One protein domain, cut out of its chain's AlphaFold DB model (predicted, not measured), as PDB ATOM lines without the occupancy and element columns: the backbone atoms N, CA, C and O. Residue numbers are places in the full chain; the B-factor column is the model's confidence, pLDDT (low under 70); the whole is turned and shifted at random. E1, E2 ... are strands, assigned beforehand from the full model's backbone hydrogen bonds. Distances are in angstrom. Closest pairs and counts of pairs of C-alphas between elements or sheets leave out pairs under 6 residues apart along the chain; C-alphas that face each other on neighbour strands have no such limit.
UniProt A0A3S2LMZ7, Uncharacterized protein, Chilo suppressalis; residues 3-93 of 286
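This is residues 3 to 93 of the 286 residues of an uncharacterized protein of Chilo suppressalis (UniProt A0A3S2LMZ7). A strongly twisted, curled sheet of six strands, E3 to E8, makes the main body, and a separate two-strand hairpin, E1 and E2, reaches away from it as an arm whose tip, residues 15 to 20, sticks out. The printed part has 91 residues with eight named strands, E1 to E8 in chain order, and no named helix: the class is all strand. The larger sheet runs E3, E4, E5, E6, E7, E8 and is antiparallel throughout, as is the pair E1 and E2. The whole is loose, with a radius of gyration of the C-alphas of 15.7 A, and elongated, spanning 54 by 29 by 26 A.

In the larger sheet, E3 is residues 33 to 36, E4 42 to 46, E5 49 to 56 with a length of 20.6 A, E6 63 to 67, E7 75 to 78 and E8 84 to 88, ending at C-alpha 88 (125.881, 145.861, -27.021). E1, residues 7 to 15, begins at C-alpha 7 (142.339, 148.873, -18.709) and is 22.5 A long; E2, residues 20 to 26, is 18.7 A long.

E3 to E8 form a meander, each strand the antiparallel neighbour of the one before, with edge strands E3 and E8. Within hydrogen-bond range are N 35 and O 43 at 2.9 A, N 51 and O 44 at 2.8 A, N 52 and O 66 at 2.8 A, N 63 and O 78 at 2.8 A, and N 77 and O 86 at 2.9 A. In the hairpin E1 and E2, N 24 and O 10 are 2.9 A apart. E2 and E8 are only just apart, at 8.5 A between their closest C-alphas.

The C-alphas farthest apart, of Lys 17 and Thr 38, are 55.6 A apart. The printed part has no cut and no long link. Confidence is under 70 at residues 3 to 10, 12 to 18, 20 to 30 and 90 to 93.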
ATOM      1  N   LEU A   3     147.972 145.275 -17.926       62.66
ATOM      2  CA  LEU A   3     147.354 146.548 -17.565       62.66
ATOM      3  C   LEU A   3     147.960 147.650 -18.430       62.66
ATOM      4  O   LEU A   3     149.177 147.796 -18.478       62.66
ATOM      5  N   TYR A   4     147.120 148.430 -19.102       60.47
ATOM      6  CA  TYR A   4     147.573 149.579 -19.888       60.47
ATOM      7  C   TYR A   4     146.545 150.694 -19.787       60.47
ATOM      8  O   TYR A   4     145.372 150.442 -20.043       60.47
ATOM      9  N   GLN A   5     146.967 151.894 -19.376       67.06
ATOM     10  CA  GLN A   5     146.102 153.076 -19.198       67.06
ATOM     11  C   GLN A   5     144.853 152.830 -18.326       67.06
ATOM     12  O   GLN A   5     143.784 153.373 -18.590       67.06
ATOM     13  N   GLY A   6     144.963 151.976 -17.302       54.22
ATOM     14  CA  GLY A   6     143.829 151.630 -16.442       54.22
ATOM     15  C   GLY A   6     142.812 150.682 -17.086       54.22
ATOM     16  O   GLY A   6     141.684 150.629 -16.627       54.22
ATOM     17  N   TYR A   7     143.171 149.935 -18.133       56.31
ATOM     18  CA  TYR A   7     142.339 148.873 -18.709       56.31
ATOM     19  C   TYR A   7     142.959 147.505 -18.426       56.31
ATOM     20  O   TYR A   7     144.178 147.335 -18.523       56.31
ATOM     21  N   THR A   8     142.123 146.506 -18.128       63.91
ATOM     22  CA  THR A   8     142.570 145.113 -17.981       63.91
ATOM     23  C   THR A   8     142.408 144.365 -19.299       63.91
ATOM     24  O   THR A   8     141.309 144.240 -19.843       63.91
ATOM     25  N   TYR A   9     143.510 143.824 -19.818       62.16
ATOM     26  CA  TYR A   9     143.505 143.008 -21.026       62.16
ATOM     27  C   TYR A   9     143.710 141.538 -20.669       62.16
ATOM     28  O   TYR A   9     144.758 141.118 -20.162       62.16
ATOM     29  N   THR A  10     142.696 140.730 -20.974       69.81
ATOM     30  CA  THR A  10     142.764 139.271 -20.857       69.81
ATOM     31  C   THR A  10     142.900 138.649 -22.244       69.81
ATOM     32  O   THR A  10     142.217 139.019 -23.206       69.81
ATOM     33  N   LYS A  11     143.848 137.717 -22.377       72.25
ATOM     34  CA  LYS A  11     144.122 137.021 -23.636       72.25
ATOM     35  C   LYS A  11     142.965 136.064 -23.913       72.25
ATOM     36  O   LYS A  11     142.730 135.153 -23.130       72.25
ATOM     37  N   ARG A  12     142.220 136.283 -24.999       67.62
ATOM     38  CA  ARG A  12     140.991 135.519 -25.271       67.62
ATOM     39  C   ARG A  12     141.239 134.284 -26.123       67.62
ATOM     40  O   ARG A  12     140.706 133.221 -25.834       67.62
ATOM     41  N   ALA A  13     141.983 134.444 -27.211       68.06
ATOM     42  CA  ALA A  13     142.303 133.364 -28.131       68.06
ATOM     43  C   ALA A  13     143.500 133.754 -29.003       68.06
ATOM     44  O   ALA A  13     143.680 134.925 -29.352       68.06
ATOM     45  N   VAL A  14     144.293 132.752 -29.378       64.88
ATOM     46  CA  VAL A  14     145.348 132.888 -30.386       64.88
ATOM     47  C   VAL A  14     144.847 132.238 -31.664       64.88
ATOM     48  O   VAL A  14     144.634 131.025 -31.721       64.88
ATOM     49  N   HIS A  15     144.648 133.039 -32.706       54.88
ATOM     50  CA  HIS A  15     144.312 132.497 -34.013       54.88
ATOM     51  C   HIS A  15     145.580 131.955 -34.682       54.88
ATOM     52  O   HIS A  15     146.327 132.704 -35.306       54.88
ATOM     53  N   LYS A  16     145.789 130.631 -34.592       68.75
ATOM     54  CA  LYS A  16     146.976 129.924 -35.123       68.75
ATOM     55  C   LYS A  16     147.286 130.218 -36.601       68.75
ATOM     56  O   LYS A  16     148.426 130.112 -37.015       68.75
ATOM     57  N   LYS A  17     146.279 130.584 -37.403       67.12
ATOM     58  CA  LYS A  17     146.429 130.821 -38.852       67.12
ATOM     59  C   LYS A  17     146.899 132.226 -39.228       67.12
ATOM     60  O   LYS A  17     147.332 132.418 -40.354       67.12
ATOM     61  N   THR A  18     146.736 133.209 -38.351       62.59
ATOM     62  CA  THR A  18     147.035 134.619 -38.665       62.59
ATOM     63  C   THR A  18     148.011 135.237 -37.674       62.59
ATOM     64  O   THR A  18     148.232 136.443 -37.720       62.59
ATOM     65  N   SER A  19     148.523 134.437 -36.730       70.06
ATOM     66  CA  SER A  19     149.335 134.884 -35.592       70.06
ATOM     67  C   SER A  19     148.716 136.068 -34.834       70.06
ATOM     68  O   SER A  19     149.399 136.823 -34.152       70.06
ATOM     69  N   THR A  20     147.395 136.252 -34.944       59.22
ATOM     70  CA  THR A  20     146.688 137.388 -34.353       59.22
ATOM     71  C   THR A  20     146.180 136.986 -32.978       59.22
ATOM     72  O   THR A  20     145.350 136.079 -32.848       59.22
ATOM     73  N   THR A  21     146.663 137.674 -31.949       69.94
ATOM     74  CA  THR A  21     146.172 137.506 -30.579       69.94
ATOM     75  C   THR A  21     145.037 138.487 -30.342       69.94
ATOM     76  O   THR A  21     145.221 139.699 -30.432       69.94
ATOM     77  N   THR A  22     143.840 137.970 -30.065       60.72
ATOM     78  CA  THR A  22     142.688 138.820 -29.750       60.72
ATOM     79  C   THR A  22     142.651 139.063 -28.249       60.72
ATOM     80  O   THR A  22     142.478 138.132 -27.456       60.72
ATOM     81  N   TRP A  23     142.804 140.324 -27.865       64.50
ATOM     82  CA  TRP A  23     142.710 140.757 -26.480       64.50
ATOM     83  C   TRP A  23     141.284 141.194 -26.175       64.50
ATOM     84  O   TRP A  23     140.638 141.882 -26.969       64.50
ATOM     85  N   ARG A  24     140.767 140.759 -25.028       46.44
ATOM     86  CA  ARG A  24     139.513 141.268 -24.487       46.44
ATOM     87  C   ARG A  24     139.872 142.416 -23.555       46.44
ATOM     88  O   ARG A  24     140.478 142.182 -22.516       46.44
ATOM     89  N   CYS A  25     139.535 143.629 -23.975       42.31
ATOM     90  CA  CYS A  25     139.593 144.810 -23.127       42.31
ATOM     91  C   CYS A  25     138.358 144.799 -22.222       42.31
ATOM     92  O   CYS A  25     137.230 144.853 -22.725       42.31
ATOM     93  N   SER A  26     138.559 144.667 -20.917       52.69
ATOM     94  CA  SER A  26     137.567 145.043 -19.917       52.69
ATOM     95  C   SER A  26     137.891 146.474 -19.504       52.69
ATOM     96  O   SER A  26     138.906 146.717 -18.846       52.69
ATOM     97  N   LEU A  27     137.045 147.422 -19.933       48.00
ATOM     98  CA  LEU A  27     136.935 148.687 -19.210       48.00
ATOM     99  C   LEU A  27     136.651 148.347 -17.749       48.00
ATOM    100  O   LEU A  27     135.988 147.343 -17.478       48.00
ATOM    101  N   ASN A  28     137.197 149.167 -16.861       53.97
ATOM    102  CA  ASN A  28     137.046 149.098 -15.414       53.97
ATOM    103  C   ASN A  28     135.641 148.694 -14.980       53.97
ATOM    104  O   ASN A  28     134.682 148.928 -15.711       53.97
ATOM    105  N   ASN A  29     135.550 148.090 -13.792       61.19
ATOM    106  CA  ASN A  29     134.311 147.736 -13.099       61.19
ATOM    107  C   ASN A  29     133.409 148.971 -12.932       61.19
ATOM    108  O   ASN A  29     133.295 149.532 -11.848       61.19
ATOM    109  N   GLU A  30     132.788 149.421 -14.012       69.31
ATOM    110  CA  GLU A  30     131.785 150.459 -14.015       69.31
ATOM    111  C   GLU A  30     130.571 149.821 -13.360       69.31
ATOM    112  O   GLU A  30     129.834 149.035 -13.965       69.31
ATOM    113  N   VAL A  31     130.444 150.087 -12.067       79.38
ATOM    114  CA  VAL A  31     129.261 149.744 -11.300       79.38
ATOM    115  C   VAL A  31     128.194 150.744 -11.722       79.38
ATOM    116  O   VAL A  31     128.375 151.954 -11.597       79.38
ATOM    117  N   GLY A  32     127.103 150.248 -12.303       84.44
ATOM    118  CA  GLY A  32     125.963 151.108 -12.598       84.44
ATOM    119  C   GLY A  32     125.300 151.558 -11.297       84.44
ATOM    120  O   GLY A  32     125.194 150.776 -10.355       84.44
ATOM    121  N   HIS A  33     124.812 152.798 -11.247       89.44
ATOM    122  CA  HIS A  33     124.026 153.254 -10.105       89.44
ATOM    123  C   HIS A  33     122.627 152.649 -10.190       89.44
ATOM    124  O   HIS A  33     121.888 152.894 -11.149       89.44
ATOM    125  N   TYR A  34     122.272 151.840  -9.202       93.12
ATOM    126  CA  TYR A  34     120.952 151.239  -9.093       93.12
ATOM    127  C   TYR A  34     120.009 152.176  -8.336       93.12
ATOM    128  O   TYR A  34     120.358 152.698  -7.280       93.12
ATOM    129  N   VAL A  35     118.818 152.390  -8.890       94.69
ATOM    130  CA  VAL A  35     117.754 153.186  -8.274       94.69
ATOM    131  C   VAL A  35     116.460 152.387  -8.329       94.69
ATOM    132  O   VAL A  35     116.028 151.955  -9.403       94.69
ATOM    133  N   GLU A  36     115.822 152.221  -7.176       94.94
ATOM    134  CA  GLU A  36     114.480 151.663  -7.072       94.94
ATOM    135  C   GLU A  36     113.460 152.797  -7.029       94.94
ATOM    136  O   GLU A  36     113.563 153.733  -6.237       94.94
ATOM    137  N   LEU A  37     112.506 152.765  -7.953       91.88
ATOM    138  CA  LEU A  37     111.427 153.743  -8.004       91.88
ATOM    139  C   LEU A  37     110.335 153.371  -6.992       91.88
ATOM    140  O   LEU A  37     110.162 152.204  -6.662       91.88
ATOM    141  N   THR A  38     109.504 154.337  -6.596       93.56
ATOM    142  CA  THR A  38     108.373 154.138  -5.660       93.56
ATOM    143  C   THR A  38     107.352 153.084  -6.103       93.56
ATOM    144  O   THR A  38     106.558 152.609  -5.303       93.56
ATOM    145  N   ASN A  39     107.366 152.697  -7.378       91.81
ATOM    146  CA  ASN A  39     106.528 151.640  -7.942       91.81
ATOM    147  C   ASN A  39     107.192 150.246  -7.918       91.81
ATOM    148  O   ASN A  39     106.724 149.354  -8.626       91.81
ATOM    149  N   GLY A  40     108.316 150.084  -7.210       92.44
ATOM    150  CA  GLY A  40     109.105 148.847  -7.144       92.44
ATOM    151  C   GLY A  40     109.870 148.516  -8.431       92.44
ATOM    152  O   GLY A  40     110.437 147.432  -8.572       92.44
ATOM    153  N   LYS A  41     109.881 149.410  -9.433       93.06
ATOM    154  CA  LYS A  41     110.633 149.173 -10.672       93.06
ATOM    155  C   LYS A  41     112.092 149.558 -10.489       93.06
ATOM    156  O   LYS A  41     112.423 150.679 -10.115       93.06
ATOM    157  N   GLN A  42     112.949 148.632 -10.895       95.00
ATOM    158  CA  GLN A  42     114.396 148.766 -10.851       95.00
ATOM    159  C   GLN A  42     114.915 149.501 -12.097       95.00
ATOM    160  O   GLN A  42     114.610 149.106 -13.231       95.00
ATOM    161  N   VAL A  43     115.717 150.550 -11.899       96.56
ATOM    162  CA  VAL A  43     116.368 151.321 -12.969       96.56
ATOM    163  C   VAL A  43     117.871 151.358 -12.733       96.56
ATOM    164  O   VAL A  43     118.331 151.707 -11.653       96.56
ATOM    165  N   LEU A  44     118.642 151.035 -13.770       96.31
ATOM    166  CA  LEU A  44     120.098 151.142 -13.746       96.31
ATOM    167  C   LEU A  44     120.522 152.391 -14.519       96.31
ATOM    168  O   LEU A  44     120.172 152.539 -15.696       96.31
ATOM    169  N   ILE A  45     121.263 153.280 -13.864       94.25
ATOM    170  CA  ILE A  45     121.806 154.502 -14.453       94.25
ATOM    171  C   ILE A  45     123.283 154.275 -14.774       94.25
ATOM    172  O   ILE A  45     124.099 154.047 -13.885       94.25
ATOM    173  N   VAL A  46     123.619 154.350 -16.062       93.19
ATOM    174  CA  VAL A  46     124.992 154.201 -16.568       93.19
ATOM    175  C   VAL A  46     125.274 155.364 -17.508       93.19
ATOM    176  O   VAL A  46     124.522 155.574 -18.462       93.19
ATOM    177  N   ASP A  47     126.319 156.145 -17.226       88.50
ATOM    178  CA  ASP A  47     126.717 157.332 -18.001       88.50
ATOM    179  C   ASP A  47     125.573 158.351 -18.208       88.50
ATOM    180  O   ASP A  47     125.441 158.968 -19.265       88.50
ATOM    181  N   GLY A  48     124.681 158.485 -17.218       88.81
ATOM    182  CA  GLY A  48     123.506 159.363 -17.288       88.81
ATOM    183  C   GLY A  48     122.328 158.825 -18.115       88.81
ATOM    184  O   GLY A  48     121.336 159.533 -18.300       88.81
ATOM    185  N   TYR A  49     122.389 157.580 -18.598       92.06
ATOM    186  CA  TYR A  49     121.290 156.917 -19.306       92.06
ATOM    187  C   TYR A  49     120.570 155.908 -18.414       92.06
ATOM    188  O   TYR A  49     121.198 155.154 -17.677       92.06
ATOM    189  N   GLN A  50     119.241 155.860 -18.534       95.44
ATOM    190  CA  GLN A  50     118.381 154.943 -17.783       95.44
ATOM    191  C   GLN A  50     118.122 153.647 -18.560       95.44
ATOM    192  O   GLN A  50     117.647 153.668 -19.708       95.44
ATOM    193  N   PHE A  51     118.368 152.519 -17.900       96.62
ATOM    194  CA  PHE A  51     118.105 151.179 -18.404       96.62
ATOM    195  C   PHE A  51     117.125 150.433 -17.496       96.62
ATOM    196  O   PHE A  51     117.145 150.590 -16.281       96.62
ATOM    197  N   TYR A  52     116.293 149.582 -18.098       96.56
ATOM    198  CA  TYR A  52     115.298 148.759 -17.411       96.56
ATOM    199  C   TYR A  52     115.584 147.275 -17.626       96.56
ATOM    200  O   TYR A  52     115.925 146.853 -18.739       96.56
ATOM    201  N   ARG A  53     115.402 146.475 -16.575       96.31
ATOM    202  CA  ARG A  53     115.568 145.019 -16.605       96.31
ATOM    203  C   ARG A  53     114.488 144.382 -17.484       96.31
ATOM    204  O   ARG A  53     113.304 144.647 -17.312       96.31
ATOM    205  N   ARG A  54     114.892 143.552 -18.454       95.44
ATOM    206  CA  ARG A  54     113.970 142.890 -19.399       95.44
ATOM    207  C   ARG A  54     113.834 141.387 -19.171       95.44
ATOM    208  O   ARG A  54     112.787 140.829 -19.477       95.44
ATOM    209  N   GLY A  55     114.887 140.730 -18.691       94.25
ATOM    210  CA  GLY A  55     114.871 139.301 -18.382       94.25
ATOM    211  C   GLY A  55     116.272 138.685 -18.293       94.25
ATOM    212  O   GLY A  55     117.242 139.319 -18.728       94.25
ATOM    213  N   PRO A  56     116.384 137.473 -17.725       96.75
ATOM    214  CA  PRO A  56     117.646 136.744 -17.615       96.75
ATOM    215  C   PRO A  56     118.140 136.258 -18.984       96.75
ATOM    216  O   PRO A  56     117.370 136.070 -19.934       96.75
ATOM    217  N   LEU A  57     119.449 136.051 -19.108       94.44
ATOM    218  CA  LEU A  57     120.053 135.447 -20.293       94.44
ATOM    219  C   LEU A  57     120.018 133.916 -20.196       94.44
ATOM    220  O   LEU A  57     120.261 133.337 -19.152       94.44
ATOM    221  N   ARG A  58     119.793 133.227 -21.323       89.75
ATOM    222  CA  ARG A  58     119.630 131.755 -21.358       89.75
ATOM    223  C   ARG A  58     120.839 130.931 -20.881       89.75
ATOM    224  O   ARG A  58     120.712 129.722 -20.777       89.75
ATOM    225  N   LYS A  59     122.025 131.530 -20.732       87.81
ATOM    226  CA  LYS A  59     123.292 130.800 -20.515       87.81
ATOM    227  C   LYS A  59     124.129 131.329 -19.346       87.81
ATOM    228  O   LYS A  59     125.266 130.900 -19.197       87.81
ATOM    229  N   CYS A  60     123.629 132.299 -18.589       88.00
ATOM    230  CA  CYS A  60     124.355 132.904 -17.472       88.00
ATOM    231  C   CYS A  60     123.368 133.536 -16.486       88.00
ATOM    232  O   CYS A  60     122.243 133.842 -16.876       88.00
ATOM    233  N   THR A  61     123.810 133.773 -15.251       92.94
ATOM    234  CA  THR A  61     123.028 134.467 -14.211       92.94
ATOM    235  C   THR A  61     122.777 135.946 -14.530       92.94
ATOM    236  O   THR A  61     121.844 136.543 -14.011       92.94
ATOM    237  N   ALA A  62     123.519 136.522 -15.479       96.31
ATOM    238  CA  ALA A  62     123.346 137.907 -15.897       96.31
ATOM    239  C   ALA A  62     121.967 138.236 -16.506       96.31
ATOM    240  O   ALA A  62     121.372 137.476 -17.286       96.31
ATOM    241  N   TYR A  63     121.530 139.472 -16.276       97.00
ATOM    242  CA  TYR A  63     120.307 140.050 -16.823       97.00
ATOM    243  C   TYR A  63     120.577 140.962 -18.012       97.00
ATOM    244  O   TYR A  63     121.577 141.680 -18.086       97.00
ATOM    245  N   ARG A  64     119.623 140.986 -18.949       96.81
ATOM    246  CA  ARG A  64     119.599 141.975 -20.026       96.81
ATOM    247  C   ARG A  64     118.832 143.219 -19.584       96.81
ATOM    248  O   ARG A  64     117.628 143.155 -19.333       96.81
ATOM    249  N   TRP A  65     119.515 144.355 -19.616       97.19
ATOM    250  CA  TRP A  65     118.965 145.681 -19.358       97.19
ATOM    251  C   TRP A  65     118.850 146.467 -20.669       97.19
ATOM    252  O   TRP A  65     119.813 146.565 -21.428       97.19
ATOM    253  N   CYS A  66     117.673 147.004 -20.985       95.81
ATOM    254  CA  CYS A  66     117.408 147.738 -22.227       95.81
ATOM    255  C   CYS A  66     117.188 149.227 -21.952       95.81
ATOM    256  O   CYS A  66     116.623 149.595 -20.926       95.81
ATOM    257  N   CYS A  67     117.599 150.089 -22.884       96.06
ATOM    258  CA  CYS A  67     117.323 151.522 -22.787       96.06
ATOM    259  C   CYS A  67     115.804 151.795 -22.779       96.06
ATOM    260  O   CYS A  67     115.038 151.085 -23.434       96.06
ATOM    261  N   ARG A  68     115.377 152.859 -22.083       89.81
ATOM    262  CA  ARG A  68     113.971 153.312 -22.011       89.81
ATOM    263  C   ARG A  68     113.291 153.480 -23.373       89.81
ATOM    264  O   ARG A  68     112.090 153.253 -23.511       89.81
ATOM    265  N   ASN A  69     114.036 153.944 -24.372       88.06
ATOM    266  CA  ASN A  69     113.485 154.275 -25.681       88.06
ATOM    267  C   ASN A  69     113.269 153.003 -26.523       88.06
ATOM    268  O   ASN A  69     114.230 152.307 -26.844       88.06
ATOM    269  N   LYS A  70     112.025 152.740 -26.953       85.62
ATOM    270  CA  LYS A  70     111.647 151.564 -27.766       85.62
ATOM    271  C   LYS A  70     112.410 151.460 -29.095       85.62
ATOM    272  O   LYS A  70     112.605 150.357 -29.600       85.62
ATOM    273  N   ASN A  71     112.858 152.589 -29.649       87.75
ATOM    274  CA  ASN A  71     113.629 152.629 -30.894       87.75
ATOM    275  C   ASN A  71     115.140 152.452 -30.668       87.75
ATOM    276  O   ASN A  71     115.889 152.242 -31.624       87.75
ATOM    277  N   CYS A  72     115.600 152.525 -29.418       90.19
ATOM    278  CA  CYS A  72     116.999 152.345 -29.074       90.19
ATOM    279  C   CYS A  72     117.335 150.850 -29.007       90.19
ATOM    280  O   CYS A  72     116.714 150.080 -28.280       90.19
ATOM    281  N   ARG A  73     118.346 150.430 -29.775       90.69
ATOM    282  CA  ARG A  73     118.826 149.037 -29.802       90.69
ATOM    283  C   ARG A  73     119.964 148.775 -28.813       90.69
ATOM    284  O   ARG A  73     120.574 147.710 -28.877       90.69
ATOM    285  N   VAL A  74     120.268 149.736 -27.943       93.75
ATOM    286  CA  VAL A  74     121.323 149.610 -26.934       93.75
ATOM    287  C   VAL A  74     120.813 148.794 -25.750       93.75
ATOM    288  O   VAL A  74     119.731 149.053 -25.215       93.75
ATOM    289  N   TYR A  75     121.609 147.811 -25.339       95.31
ATOM    290  CA  TYR A  75     121.359 147.016 -24.143       95.31
ATOM    291  C   TYR A  75     122.662 146.649 -23.430       95.31
ATOM    292  O   TYR A  75     123.729 146.551 -24.044       95.31
ATOM    293  N   LEU A  76     122.541 146.436 -22.123       95.69
ATOM    294  CA  LEU A  76     123.607 146.031 -21.218       95.69
ATOM    295  C   LEU A  76     123.349 144.605 -20.734       95.69
ATOM    296  O   LEU A  76     122.198 144.192 -20.564       95.69
ATOM    297  N   HIS A  77     124.419 143.847 -20.537       95.62
ATOM    298  CA  HIS A  77     124.395 142.620 -19.749       95.62
ATOM    299  C   HIS A  77     125.039 142.926 -18.405       95.62
ATOM    300  O   HIS A  77     126.162 143.433 -18.385       95.62
ATOM    301  N   VAL A  78     124.314 142.655 -17.329       95.88
ATOM    302  CA  VAL A  78     124.685 143.040 -15.966       95.88
ATOM    303  C   VAL A  78     124.524 141.816 -15.073       95.88
ATOM    304  O   VAL A  78     123.497 141.143 -15.179       95.88
ATOM    305  N   ASP A  79     125.536 141.520 -14.264       95.06
ATOM    306  CA  ASP A  79     125.493 140.435 -13.272       95.06
ATOM    307  C   ASP A  79     124.645 140.802 -12.047       95.06
ATOM    308  O   ASP A  79     124.149 141.926 -11.936       95.06
ATOM    309  N   ASP A  80     124.476 139.845 -11.133       93.50
ATOM    310  CA  ASP A  80     123.768 140.033  -9.862       93.50
ATOM    311  C   ASP A  80     124.411 141.142  -9.006       93.50
ATOM    312  O   ASP A  80     123.703 141.962  -8.429       93.50
ATOM    313  N   ASP A  81     125.742 141.272  -9.058       92.19
ATOM    314  CA  ASP A  81     126.517 142.326  -8.378       92.19
ATOM    315  C   ASP A  81     126.458 143.697  -9.081       92.19
ATOM    316  O   ASP A  81     127.300 144.568  -8.848       92.19
ATOM    317  N   LEU A  82     125.537 143.886 -10.031       91.38
ATOM    318  CA  LEU A  82     125.390 145.111 -10.828       91.38
ATOM    319  C   LEU A  82     126.630 145.495 -11.664       91.38
ATOM    320  O   LEU A  82     126.730 146.609 -12.186       91.38
ATOM    321  N   ARG A  83     127.561 144.553 -11.860       91.94
ATOM    322  CA  ARG A  83     128.747 144.732 -12.707       91.94
ATOM    323  C   ARG A  83     128.375 144.610 -14.180       91.94
ATOM    324  O   ARG A  83     127.736 143.645 -14.607       91.94
ATOM    325  N   ILE A  84     128.793 145.585 -14.987       92.69
ATOM    326  CA  ILE A  84     128.498 145.603 -16.422       92.69
ATOM    327  C   ILE A  84     129.433 144.631 -17.155       92.69
ATOM    328  O   ILE A  84     130.586 144.939 -17.445       92.69
ATOM    329  N   LEU A  85     128.911 143.468 -17.545       91.75
ATOM    330  CA  LEU A  85     129.662 142.465 -18.304       91.75
ATOM    331  C   LEU A  85     129.870 142.834 -19.772       91.75
ATOM    332  O   LEU A  85     130.872 142.461 -20.395       91.75
ATOM    333  N   ARG A  86     128.857 143.452 -20.397       89.25
ATOM    334  CA  ARG A  86     128.894 143.738 -21.837       89.25
ATOM    335  C   ARG A  86     127.956 144.864 -22.250       89.25
ATOM    336  O   ARG A  86     126.755 144.804 -22.000       89.25
ATOM    337  N   ARG A  87     128.495 145.805 -23.031       89.06
ATOM    338  CA  ARG A  87     127.742 146.822 -23.776       89.06
ATOM    339  C   ARG A  87     127.502 146.329 -25.210       89.06
ATOM    340  O   ARG A  87     128.445 145.952 -25.906       89.06
ATOM    341  N   LEU A  88     126.248 146.281 -25.663       85.25
ATOM    342  CA  LEU A  88     125.881 145.861 -27.021       85.25
ATOM    343  C   LEU A  88     124.972 146.903 -27.684       85.25
ATOM    344  O   LEU A  88     124.129 147.522 -27.041       85.25
ATOM    345  N   GLY A  89     125.155 147.110 -28.990       77.69
ATOM    346  CA  GLY A  89     124.406 148.115 -29.758       77.69
ATOM    347  C   GLY A  89     125.005 149.526 -29.735       77.69
ATOM    348  O   GLY A  89     124.529 150.382 -30.474       77.69
ATOM    349  N   PHE A  90     126.077 149.757 -28.970       68.12
ATOM    350  CA  PHE A  90     126.926 150.946 -29.081       68.12
ATOM    351  C   PHE A  90     127.796 150.819 -30.343       68.12
ATOM    352  O   PHE A  90     128.853 150.188 -30.322       68.12
ATOM    353  N   GLN A  91     127.344 151.345 -31.484       62.59
ATOM    354  CA  GLN A  91     128.250 151.527 -32.620       62.59
ATOM    355  C   GLN A  91     129.227 152.655 -32.267       62.59
ATOM    356  O   GLN A  91     128.838 153.817 -32.193       62.59
ATOM    357  N   SER A  92     130.487 152.280 -32.028       46.19
ATOM    358  CA  SER A  92     131.604 153.154 -31.627       46.19
ATOM    359  C   SER A  92     131.730 154.441 -32.467       46.19
ATOM    360  O   SER A  92     132.094 155.492 -31.947       46.19
ATOM    361  N   SER A  93     131.320 154.412 -33.741       41.91
ATOM    362  CA  SER A  93     131.410 155.558 -34.655       41.91
ATOM    363  C   SER A  93     130.518 156.751 -34.301       41.91
ATOM    364  O   SER A  93     130.767 157.845 -34.798       41.91
TER     365      SER A  93